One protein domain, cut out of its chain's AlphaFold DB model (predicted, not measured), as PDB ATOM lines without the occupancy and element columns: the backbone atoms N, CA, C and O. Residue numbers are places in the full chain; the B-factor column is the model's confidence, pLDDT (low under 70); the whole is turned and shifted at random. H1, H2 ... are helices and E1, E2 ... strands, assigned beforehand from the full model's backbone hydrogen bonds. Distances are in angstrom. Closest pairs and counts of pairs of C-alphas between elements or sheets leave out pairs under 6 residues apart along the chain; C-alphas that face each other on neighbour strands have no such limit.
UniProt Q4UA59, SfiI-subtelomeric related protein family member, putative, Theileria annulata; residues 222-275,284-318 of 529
ATOM      1  N   THR A 222      -3.019 -22.393  -3.176       96.81
ATOM      2  CA  THR A 222      -3.698 -22.553  -4.468       96.81
ATOM      3  C   THR A 222      -2.784 -23.261  -5.457       96.81
ATOM      4  O   THR A 222      -1.711 -22.766  -5.803       96.81
ATOM      5  N   LYS A 223      -3.249 -24.395  -5.986       96.81
ATOM      6  CA  LYS A 223      -2.594 -25.088  -7.099       96.81
ATOM      7  C   LYS A 223      -3.029 -24.474  -8.422       96.81
ATOM      8  O   LYS A 223      -4.224 -24.403  -8.704       96.81
ATOM      9  N   ILE A 224      -2.070 -24.061  -9.243       96.12
ATOM     10  CA  ILE A 224      -2.316 -23.554 -10.592       96.12
ATOM     11  C   ILE A 224      -1.588 -24.409 -11.628       96.12
ATOM     12  O   ILE A 224      -0.452 -24.845 -11.436       96.12
ATOM     13  N   ASP A 225      -2.242 -24.624 -12.763       94.62
ATOM     14  CA  ASP A 225      -1.594 -25.192 -13.937       94.62
ATOM     15  C   ASP A 225      -1.063 -24.059 -14.815       94.62
ATOM     16  O   ASP A 225      -1.808 -23.156 -15.191       94.62
ATOM     17  N   VAL A 226       0.229 -24.082 -15.127       93.19
ATOM     18  CA  VAL A 226       0.894 -23.070 -15.963       93.19
ATOM     19  C   VAL A 226       1.394 -23.653 -17.285       93.19
ATOM     20  O   VAL A 226       1.769 -22.897 -18.187       93.19
ATOM     21  N   ILE A 227       1.397 -24.981 -17.432       90.31
ATOM     22  CA  ILE A 227       1.906 -25.649 -18.628       90.31
ATOM     23  C   ILE A 227       0.928 -25.416 -19.779       90.31
ATOM     24  O   ILE A 227      -0.288 -25.485 -19.634       90.31
ATOM     25  N   GLY A 228       1.466 -25.055 -20.946       87.62
ATOM     26  CA  GLY A 228       0.653 -24.724 -22.116       87.62
ATOM     27  C   GLY A 228      -0.097 -23.393 -22.009       87.62
ATOM     28  O   GLY A 228      -0.793 -23.028 -22.941       87.62
ATOM     29  N   LYS A 229       0.036 -22.602 -20.939       91.81
ATOM     30  CA  LYS A 229      -0.597 -21.274 -20.890       91.81
ATOM     31  C   LYS A 229       0.276 -20.207 -21.547       91.81
ATOM     32  O   LYS A 229       1.504 -20.277 -21.567       91.81
ATOM     33  N   SER A 230      -0.369 -19.174 -22.092       93.69
ATOM     34  CA  SER A 230       0.344 -17.975 -22.543       93.69
ATOM     35  C   SER A 230       0.976 -17.260 -21.342       93.69
ATOM     36  O   SER A 230       0.436 -17.307 -20.242       93.69
ATOM     37  N   TYR A 231       2.085 -16.544 -21.546       95.56
ATOM     38  CA  TYR A 231       2.749 -15.804 -20.464       95.56
ATOM     39  C   TYR A 231       1.818 -14.807 -19.758       95.56
ATOM     40  O   TYR A 231       1.829 -14.736 -18.535       95.56
ATOM     41  N   LYS A 232       0.941 -14.119 -20.503       95.44
ATOM     42  CA  LYS A 232      -0.072 -13.224 -19.920       95.44
ATOM     43  C   LYS A 232      -1.084 -13.990 -19.057       95.44
ATOM     44  O   LYS A 232      -1.431 -13.517 -17.983       95.44
ATOM     45  N   ASN A 233      -1.510 -15.185 -19.476       96.06
ATOM     46  CA  ASN A 233      -2.430 -16.013 -18.689       96.06
ATOM     47  C   ASN A 233      -1.763 -16.587 -17.434       96.06
ATOM     48  O   ASN A 233      -2.410 -16.641 -16.397       96.06
ATOM     49  N   ILE A 234      -0.484 -16.980 -17.508       96.56
ATOM     50  CA  ILE A 234       0.291 -17.383 -16.323       96.56
ATOM     51  C   ILE A 234       0.285 -16.234 -15.315       96.56
ATOM     52  O   ILE A 234      -0.143 -16.412 -14.186       96.56
ATOM     53  N   VAL A 235       0.673 -15.031 -15.740       97.12
ATOM     54  CA  VAL A 235       0.721 -13.838 -14.878       97.12
ATOM     55  C   VAL A 235      -0.656 -13.493 -14.304       97.12
ATOM     56  O   VAL A 235      -0.749 -13.145 -13.130       97.12
ATOM     57  N   LYS A 236      -1.730 -13.643 -15.089       97.12
ATOM     58  CA  LYS A 236      -3.104 -13.441 -14.614       97.12
ATOM     59  C   LYS A 236      -3.457 -14.384 -13.457       97.12
ATOM     60  O   LYS A 236      -4.030 -13.931 -12.476       97.12
ATOM     61  N   LEU A 237      -3.043 -15.653 -13.521       96.94
ATOM     62  CA  LEU A 237      -3.253 -16.605 -12.420       96.94
ATOM     63  C   LEU A 237      -2.519 -16.182 -11.141       96.94
ATOM     64  O   LEU A 237      -3.066 -16.334 -10.053       96.94
ATOM     65  N   PHE A 238      -1.310 -15.622 -11.262       96.81
ATOM     66  CA  PHE A 238      -0.596 -15.044 -10.118       96.81
ATOM     67  C   PHE A 238      -1.316 -13.808  -9.564       96.81
ATOM     68  O   PHE A 238      -1.444 -13.675  -8.351       96.81
ATOM     69  N   HIS A 239      -1.829 -12.935 -10.436       95.94
ATOM     70  CA  HIS A 239      -2.608 -11.755 -10.046       95.94
ATOM     71  C   HIS A 239      -3.886 -12.125  -9.270       95.94
ATOM     72  O   HIS A 239      -4.156 -11.564  -8.209       95.94
ATOM     73  N   GLU A 240      -4.631 -13.123  -9.749       96.50
ATOM     74  CA  GLU A 240      -5.857 -13.635  -9.118       96.50
ATOM     75  C   GLU A 240      -5.596 -14.315  -7.757       96.50
ATOM     76  O   GLU A 240      -6.527 -14.519  -6.982       96.50
ATOM     77  N   ASN A 241      -4.338 -14.654  -7.447       95.94
ATOM     78  CA  ASN A 241      -3.946 -15.409  -6.254       95.94
ATOM     79  C   ASN A 241      -2.878 -14.697  -5.411       95.94
ATOM     80  O   ASN A 241      -2.093 -15.350  -4.728       95.94
ATOM     81  N   THR A 242      -2.840 -13.362  -5.427       93.31
ATOM     82  CA  THR A 242      -1.796 -12.577  -4.738       93.31
ATOM     83  C   THR A 242      -1.709 -12.818  -3.226       93.31
ATOM     84  O   THR A 242      -0.620 -12.683  -2.658       93.31
ATOM     85  N   SER A 243      -2.814 -13.202  -2.578       92.06
ATOM     86  CA  SER A 243      -2.878 -13.538  -1.147       92.06
ATOM     87  C   SER A 243      -2.402 -14.955  -0.820       92.06
ATOM     88  O   SER A 243      -1.966 -15.202   0.299       92.06
ATOM     89  N   ASN A 244      -2.459 -15.874  -1.785       93.75
ATOM     90  CA  ASN A 244      -2.297 -17.309  -1.561       93.75
ATOM     91  C   ASN A 244      -0.840 -17.743  -1.766       93.75
ATOM     92  O   ASN A 244      -0.075 -17.103  -2.494       93.75
ATOM     93  N   VAL A 245      -0.458 -18.872  -1.171       92.25
ATOM     94  CA  VAL A 245       0.759 -19.581  -1.581       92.25
ATOM     95  C   VAL A 245       0.432 -20.343  -2.858       92.25
ATOM     96  O   VAL A 245      -0.488 -21.156  -2.894       92.25
ATOM     97  N   ILE A 246       1.153 -20.048  -3.934       95.38
ATOM     98  CA  ILE A 246       0.879 -20.625  -5.249       95.38
ATOM     99  C   ILE A 246       1.772 -21.850  -5.444       95.38
ATOM    100  O   ILE A 246       2.991 -21.739  -5.342       95.38
ATOM    101  N   GLU A 247       1.191 -22.994  -5.788       95.56
ATOM    102  CA  GLU A 247       1.909 -24.179  -6.266       95.56
ATOM    103  C   GLU A 247       1.701 -24.314  -7.778       95.56
ATOM    104  O   GLU A 247       0.567 -24.390  -8.252       95.56
ATOM    105  N   CYS A 248       2.787 -24.329  -8.553       95.12
ATOM    106  CA  CYS A 248       2.721 -24.444 -10.011       95.12
ATOM    107  C   CYS A 248       2.955 -25.896 -10.443       95.12
ATOM    108  O   CYS A 248       4.052 -26.426 -10.258       95.12
ATOM    109  N   ASN A 249       1.966 -26.526 -11.081       92.62
ATOM    110  CA  ASN A 249       2.114 -27.891 -11.590       92.62
ATOM    111  C   ASN A 249       3.293 -27.997 -12.574       92.62
ATOM    112  O   ASN A 249       3.405 -27.219 -13.524       92.62
ATOM    113  N   GLY A 250       4.175 -28.976 -12.341       90.62
ATOM    114  CA  GLY A 250       5.380 -29.213 -13.144       90.62
ATOM    115  C   GLY A 250       6.573 -28.307 -12.823       90.62
ATOM    116  O   GLY A 250       7.580 -28.367 -13.530       90.62
ATOM    117  N   TYR A 251       6.491 -27.495 -11.767       95.50
ATOM    118  CA  TYR A 251       7.598 -26.679 -11.275       95.50
ATOM    119  C   TYR A 251       7.910 -27.029  -9.823       95.50
ATOM    120  O   TYR A 251       7.013 -27.251  -9.015       95.50
ATOM    121  N   ASN A 252       9.194 -27.012  -9.482       94.38
ATOM    122  CA  ASN A 252       9.653 -27.111  -8.104       94.38
ATOM    123  C   ASN A 252       9.628 -25.714  -7.481       94.38
ATOM    124  O   ASN A 252      10.262 -24.797  -8.012       94.38
ATOM    125  N   LEU A 253       8.887 -25.564  -6.384       94.81
ATOM    126  CA  LEU A 253       8.819 -24.329  -5.610       94.81
ATOM    127  C   LEU A 253       9.999 -24.248  -4.633       94.81
ATOM    128  O   LEU A 253      10.279 -25.186  -3.889       94.81
ATOM    129  N   THR A 254      10.650 -23.095  -4.598       91.50
ATOM    130  CA  THR A 254      11.614 -22.694  -3.577       91.50
ATOM    131  C   THR A 254      11.160 -21.359  -2.999       91.50
ATOM    132  O   THR A 254      10.896 -20.410  -3.740       91.50
ATOM    133  N   VAL A 255      11.020 -21.295  -1.676       87.94
ATOM    134  CA  VAL A 255      10.541 -20.105  -0.963       87.94
ATOM    135  C   VAL A 255      11.731 -19.354  -0.377       87.94
ATOM    136  O   VAL A 255      12.578 -19.940   0.295       87.94
ATOM    137  N   HIS A 256      11.779 -18.049  -0.621       82.12
ATOM    138  CA  HIS A 256      12.876 -17.166  -0.251       82.12
ATOM    139  C   HIS A 256      12.342 -15.886   0.402       82.12
ATOM    140  O   HIS A 256      12.168 -14.844  -0.238       82.12
ATOM    141  N   GLY A 257      12.040 -15.964   1.700       83.75
ATOM    142  CA  GLY A 257      11.320 -14.892   2.390       83.75
ATOM    143  C   GLY A 257       9.938 -14.687   1.763       83.75
ATOM    144  O   GLY A 257       9.137 -15.613   1.739       83.75
ATOM    145  N   ASP A 258       9.680 -13.496   1.216       85.19
ATOM    146  CA  ASP A 258       8.421 -13.178   0.514       85.19
ATOM    147  C   ASP A 258       8.453 -13.534  -0.982       85.19
ATOM    148  O   ASP A 258       7.484 -13.295  -1.702       85.19
ATOM    149  N   ASN A 259       9.584 -14.025  -1.484       89.12
ATOM    150  CA  ASN A 259       9.755 -14.332  -2.896       89.12
ATOM    151  C   ASN A 259       9.566 -15.830  -3.125       89.12
ATOM    152  O   ASN A 259      10.087 -16.654  -2.377       89.12
ATOM    153  N   TYR A 260       8.865 -16.181  -4.197       93.38
ATOM    154  CA  TYR A 260       8.605 -17.567  -4.579       93.38
ATOM    155  C   TYR A 260       9.276 -17.832  -5.922       93.38
ATOM    156  O   TYR A 260       8.999 -17.149  -6.907       93.38
ATOM    157  N   SER A 261      10.179 -18.805  -5.962       93.56
ATOM    158  CA  SER A 261      10.891 -19.218  -7.169       93.56
ATOM    159  C   SER A 261      10.370 -20.574  -7.623       93.56
ATOM    160  O   SER A 261      10.339 -21.526  -6.853       93.56
ATOM    161  N   TYR A 262       9.963 -20.675  -8.879       95.56
ATOM    162  CA  TYR A 262       9.441 -21.885  -9.497       95.56
ATOM    163  C   TYR A 262      10.391 -22.285 -10.613       95.56
ATOM    164  O   TYR A 262      10.521 -21.565 -11.604       95.56
ATOM    165  N   LYS A 263      11.039 -23.442 -10.498       94.25
ATOM    166  CA  LYS A 263      11.927 -23.971 -11.542       94.25
ATOM    167  C   LYS A 263      11.256 -25.133 -12.259       94.25
ATOM    168  O   LYS A 263      10.798 -26.062 -11.600       94.25
ATOM    169  N   LEU A 264      11.188 -25.082 -13.590       93.00
ATOM    170  CA  LEU A 264      10.566 -26.140 -14.386       93.00
ATOM    171  C   LEU A 264      11.268 -27.477 -14.115       93.00
ATOM    172  O   LEU A 264      12.497 -27.554 -14.160       93.00
ATOM    173  N   ASN A 265      10.493 -28.528 -13.852       89.00
ATOM    174  CA  ASN A 265      11.038 -29.867 -13.685       89.00
ATOM    175  C   ASN A 265      11.401 -30.454 -15.061       89.00
ATOM    176  O   ASN A 265      10.525 -30.734 -15.881       89.00
ATOM    177  N   GLU A 266      12.696 -30.622 -15.336       82.25
ATOM    178  CA  GLU A 266      13.177 -31.075 -16.647       82.25
ATOM    179  C   GLU A 266      12.764 -32.519 -16.970       82.25
ATOM    180  O   GLU A 266      12.503 -32.812 -18.136       82.25
ATOM    181  N   SER A 267      12.597 -33.396 -15.970       75.62
ATOM    182  CA  SER A 267      12.089 -34.762 -16.196       75.62
ATOM    183  C   SER A 267      10.604 -34.774 -16.559       75.62
ATOM    184  O   SER A 267      10.173 -35.518 -17.434       75.62
ATOM    185  N   ALA A 268       9.821 -33.861 -15.979       60.62
ATOM    186  CA  ALA A 268       8.428 -33.671 -16.373       60.62
ATOM    187  C   ALA A 268       8.306 -33.107 -17.798       60.62
ATOM    188  O   ALA A 268       7.259 -33.254 -18.424       60.62
ATOM    189  N   SER A 269       9.356 -32.463 -18.322       59.25
ATOM    190  CA  SER A 269       9.383 -31.962 -19.695       59.25
ATOM    191  C   SER A 269       9.448 -33.116 -20.696       59.25
ATOM    192  O   SER A 269       8.616 -33.158 -21.594       59.25
ATOM    193  N   SER A 270      10.357 -34.086 -20.544       58.97
ATOM    194  CA  SER A 270      10.512 -35.179 -21.525       58.97
ATOM    195  C   SER A 270       9.258 -36.043 -21.671       58.97
ATOM    196  O   SER A 270       8.867 -36.356 -22.796       58.97
ATOM    197  N   ASP A 271       8.582 -36.347 -20.562       56.78
ATOM    198  CA  ASP A 271       7.444 -37.276 -20.562       56.78
ATOM    199  C   ASP A 271       6.128 -36.581 -20.958       56.78
ATOM    200  O   ASP A 271       5.325 -37.129 -21.721       56.78
ATOM    201  N   ASN A 272       5.932 -35.318 -20.553       52.62
ATOM    202  CA  ASN A 272       4.770 -34.523 -20.978       52.62
ATOM    203  C   ASN A 272       4.905 -33.965 -22.404       52.62
ATOM    204  O   ASN A 272       3.898 -33.599 -23.015       52.62
ATOM    205  N   LEU A 273       6.117 -33.921 -22.979       54.47
ATOM    206  CA  LEU A 273       6.308 -33.617 -24.405       54.47
ATOM    207  C   LEU A 273       5.696 -34.709 -25.307       54.47
ATOM    208  O   LEU A 273       5.483 -34.422 -26.491       54.47
ATOM    209  N   ASN A 274       5.385 -35.898 -24.769       55.94
ATOM    210  CA  ASN A 274       4.878 -37.033 -25.541       55.94
ATOM    211  C   ASN A 274       3.436 -37.463 -25.209       55.94
ATOM    212  O   ASN A 274       2.790 -37.996 -26.108       55.94
ATOM    213  N   SER A 275       2.891 -37.242 -24.000       48.56
ATOM    214  CA  SER A 275       1.710 -38.031 -23.584       48.56
ATOM    215  C   SER A 275       0.317 -37.374 -23.579       48.56
ATOM    216  O   SER A 275      -0.633 -38.121 -23.778       48.56
ATOM    217  N   ASN A 284      -0.331 -23.476 -31.146       59.84
ATOM    218  CA  ASN A 284       0.837 -22.604 -30.945       59.84
ATOM    219  C   ASN A 284       2.163 -23.378 -30.754       59.84
ATOM    220  O   ASN A 284       2.772 -23.322 -29.681       59.84
ATOM    221  N   PRO A 285       2.706 -24.026 -31.804       57.91
ATOM    222  CA  PRO A 285       3.933 -24.834 -31.716       57.91
ATOM    223  C   PRO A 285       5.203 -24.043 -31.330       57.91
ATOM    224  O   PRO A 285       6.266 -24.629 -31.142       57.91
ATOM    225  N   LYS A 286       5.122 -22.712 -31.201       69.00
ATOM    226  CA  LYS A 286       6.273 -21.823 -30.966       69.00
ATOM    227  C   LYS A 286       6.465 -21.368 -29.516       69.00
ATOM    228  O   LYS A 286       7.477 -20.727 -29.235       69.00
ATOM    229  N   LYS A 287       5.534 -21.633 -28.591       77.50
ATOM    230  CA  LYS A 287       5.630 -21.108 -27.214       77.50
ATOM    231  C   LYS A 287       6.036 -22.197 -26.228       77.50
ATOM    232  O   LYS A 287       5.211 -22.966 -25.755       77.50
ATOM    233  N   LEU A 288       7.331 -22.236 -25.924       89.50
ATOM    234  CA  LEU A 288       7.876 -23.054 -24.842       89.50
ATOM    235  C   LEU A 288       7.461 -22.481 -23.473       89.50
ATOM    236  O   LEU A 288       7.385 -21.248 -23.338       89.50
ATOM    237  N   PRO A 289       7.236 -23.339 -22.459       92.81
ATOM    238  CA  PRO A 289       7.033 -22.878 -21.091       92.81
ATOM    239  C   PRO A 289       8.252 -22.071 -20.610       92.81
ATOM    240  O   PRO A 289       9.364 -22.271 -21.120       92.81
ATOM    241  N   PRO A 290       8.065 -21.132 -19.666       95.44
ATOM    242  CA  PRO A 290       9.199 -20.458 -19.050       95.44
ATOM    243  C   PRO A 290      10.100 -21.480 -18.336       95.44
ATOM    244  O   PRO A 290       9.628 -22.477 -17.799       95.44
ATOM    245  N   LYS A 291      11.415 -21.249 -18.346       95.00
ATOM    246  CA  LYS A 291      12.384 -22.089 -17.619       95.00
ATOM    247  C   LYS A 291      12.207 -21.958 -16.109       95.00
ATOM    248  O   LYS A 291      12.320 -22.935 -15.372       95.00
ATOM    249  N   SER A 292      11.941 -20.737 -15.668       96.38
ATOM    250  CA  SER A 292      11.643 -20.415 -14.284       96.38
ATOM    251  C   SER A 292      10.638 -19.270 -14.206       96.38
ATOM    252  O   SER A 292      10.482 -18.482 -15.148       96.38
ATOM    253  N   ILE A 293       9.929 -19.207 -13.087       97.25
ATOM    254  CA  ILE A 293       9.018 -18.128 -12.723       97.25
ATOM    255  C   ILE A 293       9.473 -17.636 -11.355       97.25
ATOM    256  O   ILE A 293       9.664 -18.441 -10.454       97.25
ATOM    257  N   VAL A 294       9.648 -16.334 -11.181       96.19
ATOM    258  CA  VAL A 294       9.937 -15.738  -9.874       96.19
ATOM    259  C   VAL A 294       8.831 -14.751  -9.553       96.19
ATOM    260  O   VAL A 294       8.605 -13.803 -10.304       96.19
ATOM    261  N   TYR A 295       8.132 -14.985  -8.449       96.19
ATOM    262  CA  TYR A 295       7.090 -14.111  -7.937       96.19
ATOM    263  C   TYR A 295       7.608 -13.331  -6.729       96.19
ATOM    264  O   TYR A 295       7.816 -13.883  -5.650       96.19
ATOM    265  N   TYR A 296       7.813 -12.034  -6.933       92.62
ATOM    266  CA  TYR A 296       8.162 -11.072  -5.895       92.62
ATOM    267  C   TYR A 296       6.867 -10.562  -5.256       92.62
ATOM    268  O   TYR A 296       6.276  -9.601  -5.757       92.62
ATOM    269  N   LYS A 297       6.381 -11.230  -4.197       91.75
ATOM    270  CA  LYS A 297       5.052 -10.966  -3.605       91.75
ATOM    271  C   LYS A 297       4.923  -9.530  -3.101       91.75
ATOM    272  O   LYS A 297       3.924  -8.872  -3.380       91.75
ATOM    273  N   LYS A 298       5.950  -9.019  -2.414       87.06
ATOM    274  CA  LYS A 298       5.947  -7.664  -1.841       87.06
ATOM    275  C   LYS A 298       5.918  -6.583  -2.921       87.06
ATOM    276  O   LYS A 298       5.148  -5.631  -2.827       87.06
ATOM    277  N   GLU A 299       6.743  -6.727  -3.952       86.81
ATOM    278  CA  GLU A 299       6.815  -5.787  -5.070       86.81
ATOM    279  C   GLU A 299       5.729  -6.035  -6.127       86.81
ATOM    280  O   GLU A 299       5.654  -5.282  -7.096       86.81
ATOM    281  N   LYS A 300       4.914  -7.084  -5.947       94.00
ATOM    282  CA  LYS A 300       3.876  -7.547  -6.871       94.00
ATOM    283  C   LYS A 300       4.393  -7.691  -8.305       94.00
ATOM    284  O   LYS A 300       3.742  -7.267  -9.254       94.00
ATOM    285  N   ASN A 301       5.568  -8.298  -8.471       94.94
ATOM    286  CA  ASN A 301       6.161  -8.545  -9.788       94.94
ATOM    287  C   ASN A 301       6.266 -10.041 -10.078       94.94
ATOM    288  O   ASN A 301       6.670 -10.818  -9.217       94.94
ATOM    289  N   VAL A 302       5.991 -10.436 -11.321       97.44
ATOM    290  CA  VAL A 302       6.240 -11.791 -11.831       97.44
ATOM    291  C   VAL A 302       7.293 -11.717 -12.925       97.44
ATOM    292  O   VAL A 302       7.118 -11.022 -13.926       97.44
ATOM    293  N   VAL A 303       8.392 -12.442 -12.748       97.44
ATOM    294  CA  VAL A 303       9.475 -12.552 -13.724       97.44
ATOM    295  C   VAL A 303       9.463 -13.945 -14.330       97.44
ATOM    296  O   VAL A 303       9.594 -14.940 -13.629       97.44
ATOM    297  N   LEU A 304       9.332 -14.013 -15.650       97.56
ATOM    298  CA  LEU A 304       9.391 -15.241 -16.431       97.56
ATOM    299  C   LEU A 304      10.751 -15.336 -17.122       97.56
ATOM    300  O   LEU A 304      11.106 -14.473 -17.932       97.56
ATOM    301  N   GLU A 305      11.507 -16.393 -16.846       97.12
ATOM    302  CA  GLU A 305      12.744 -16.696 -17.559       97.12
ATOM    303  C   GLU A 305      12.441 -17.498 -18.826       97.12
ATOM    304  O   GLU A 305      11.780 -18.535 -18.802       97.12
ATOM    305  N   THR A 306      12.974 -17.052 -19.960       95.38
ATOM    306  CA  THR A 306      12.948 -17.796 -21.226       95.38
ATOM    307  C   THR A 306      14.376 -18.133 -21.654       95.38
ATOM    308  O   THR A 306      15.343 -17.700 -21.037       95.38
ATOM    309  N   ARG A 307      14.547 -18.860 -22.765       92.38
ATOM    310  CA  ARG A 307      15.885 -19.203 -23.282       92.38
ATOM    311  C   ARG A 307      16.776 -17.988 -23.583       92.38
ATOM    312  O   ARG A 307      17.989 -18.124 -23.520       92.38
ATOM    313  N   THR A 308      16.201 -16.840 -23.946       94.06
ATOM    314  CA  THR A 308      16.963 -15.697 -24.491       94.06
ATOM    315  C   THR A 308      16.728 -14.378 -23.757       94.06
ATOM    316  O   THR A 308      17.360 -13.367 -24.074       94.06
ATOM    317  N   LYS A 309      15.770 -14.332 -22.829       96.62
ATOM    318  CA  LYS A 309      15.369 -13.109 -22.126       96.62
ATOM    319  C   LYS A 309      14.602 -13.422 -20.849       96.62
ATOM    320  O   LYS A 309      14.015 -14.495 -20.729       96.62
ATOM    321  N   PHE A 310      14.518 -12.431 -19.977       97.75
ATOM    322  CA  PHE A 310      13.539 -12.375 -18.902       97.75
ATOM    323  C   PHE A 310      12.382 -11.456 -19.302       97.75
ATOM    324  O   PHE A 310      12.579 -10.474 -20.024       97.75
ATOM    325  N   ILE A 311      11.176 -11.780 -18.849       97.62
ATOM    326  CA  ILE A 311       9.971 -10.980 -19.068       97.62
ATOM    327  C   ILE A 311       9.380 -10.669 -17.701       97.62
ATOM    328  O   ILE A 311       8.990 -11.583 -16.986       97.62
ATOM    329  N   MET A 312       9.340  -9.396 -17.336       97.38
ATOM    330  CA  MET A 312       8.780  -8.937 -16.072       97.38
ATOM    331  C   MET A 312       7.392  -8.352 -16.299       97.38
ATOM    332  O   MET A 312       7.196  -7.566 -17.224       97.38
ATOM    333  N   TYR A 313       6.462  -8.708 -15.427       97.31
ATOM    334  CA  TYR A 313       5.131  -8.134 -15.340       97.31
ATOM    335  C   TYR A 313       4.951  -7.524 -13.956       97.31
ATOM    336  O   TYR A 313       5.237  -8.185 -12.958       97.31
ATOM    337  N   ASN A 314       4.462  -6.288 -13.909       94.50
ATOM    338  CA  ASN A 314       3.980  -5.678 -12.679       94.50
ATOM    339  C   ASN A 314       2.494  -6.023 -12.540       94.50
ATOM    340  O   ASN A 314       1.712  -5.721 -13.436       94.50
ATOM    341  N   LEU A 315       2.107  -6.680 -11.449       94.94
ATOM    342  CA  LEU A 315       0.723  -7.094 -11.215       94.94
ATOM    343  C   LEU A 315      -0.191  -5.922 -10.832       94.94
ATOM    344  O   LEU A 315      -1.398  -6.112 -10.760       94.94
ATOM    345  N   GLU A 316       0.357  -4.737 -10.562       90.94
ATOM    346  CA  GLU A 316      -0.420  -3.506 -10.368       90.94
ATOM    347  C   GLU A 316      -0.742  -2.802 -11.691       90.94
ATOM    348  O   GLU A 316      -1.579  -1.904 -11.708       90.94
ATOM    349  N   ASP A 317      -0.095  -3.195 -12.793       89.44
ATOM    350  CA  ASP A 317      -0.444  -2.710 -14.126       89.44
ATOM    351  C   ASP A 317      -1.716  -3.433 -14.612       89.44
ATOM    352  O   ASP A 317      -1.662  -4.648 -14.838       89.44
ATOM    353  N   PRO A 318      -2.849  -2.729 -14.805       91.44
ATOM    354  CA  PRO A 318      -4.100  -3.349 -15.242       91.44
ATOM    355  C   PRO A 318      -3.974  -4.028 -16.611       91.44
ATOM    356  O   PRO A 318      -4.628  -5.043 -16.868       91.44
TER     357      PRO A 318
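This is residues 222 to 275 and 284 to 318 of the 529 residues of the protein "SfiI-subtelomeric related protein family member, putative" of Theileria annulata (UniProt Q4UA59). A twisted five-stranded antiparallel sheet forms a wall with one face covered by helix H1 and the small parallel strand pair E1 and E2; its other face is bare. The second helix, H2, follows E4 beyond the end of that strand, off the sheet, and lies at one end of the longest axis. The printed part has 89 residues with two named helices and seven named strands, in the order E1 H1 E2 E3 E4 H2 E5 E6 E7, and the large sheet runs E3, E4, E5, E6, E7. The class is mixed, helices and strands, and the whole is compact, with a radius of gyration of the C-alphas of 12.6 A and spans of 37 by 23 by 22 A.

In the large sheet E3, residues 251 to 256, and E4, residues 259 to 264, form a hairpin, with N 254 and O 261 2.8 A apart. E5, residues 292 to 296, is antiparallel to E4, with N 262 and O 293 at 2.7 A. E5, E6, residues 301 to 305, and E7, residues 309 to 314, make a meander, each strand the antiparallel neighbour of the one before; N 294 and O 303 are 2.8 A apart, as are N 304 and O 311. E3 and E7 are the edge strands. H1, residues 231 to 240, is on one face of this sheet, giving two layers, at a height over the sheet of 9.3 A. It lies over E6, but only just over that strand alone: 5 of its 10 C-alphas fall on E6, 2 on E5 and 2 on E7. On the local plane its line and that of E6 stand at 31 degrees, only just slantwise to the strands; the closest C-alphas, of Val 235 and Val 302, are 6.6 A apart. E1, residues 222 to 224, H1 and E2, residues 245 to 248, form a strand-helix-strand unit, two parallel neighbour strands with a helix between, its crossover right-handed; N 224 and O 247 are 2.8 A apart. The closest C-alphas of E2 and E3, of Glu 247 and Leu 253, are 6.9 A apart. H2, residues 266 to 275, is not on the large sheet and is apart from H1. Every O i to N i+4 pair is within hydrogen-bond range in H1, and 4 of 6 in H2.

E1 begins at C-alpha 222, (-3.698, -22.553, -4.468). H1 is 14.4 A long, E3 15.5 A, E4 16.5 A and H2 15.1 A. E7, 16.6 A long, ends at C-alpha 314, (3.980, -5.678, -12.679).

The C-alphas farthest apart, of Asn 274 and Lys 298, are 37.8 A apart. Residues 276 to 283 are not printed; C-alphas 275 and 284 are 17.1 A apart across this cut. Of the links that are printed whole, none is long. The pLDDT is under 70 in residues 268 to 275 and 284 to 286.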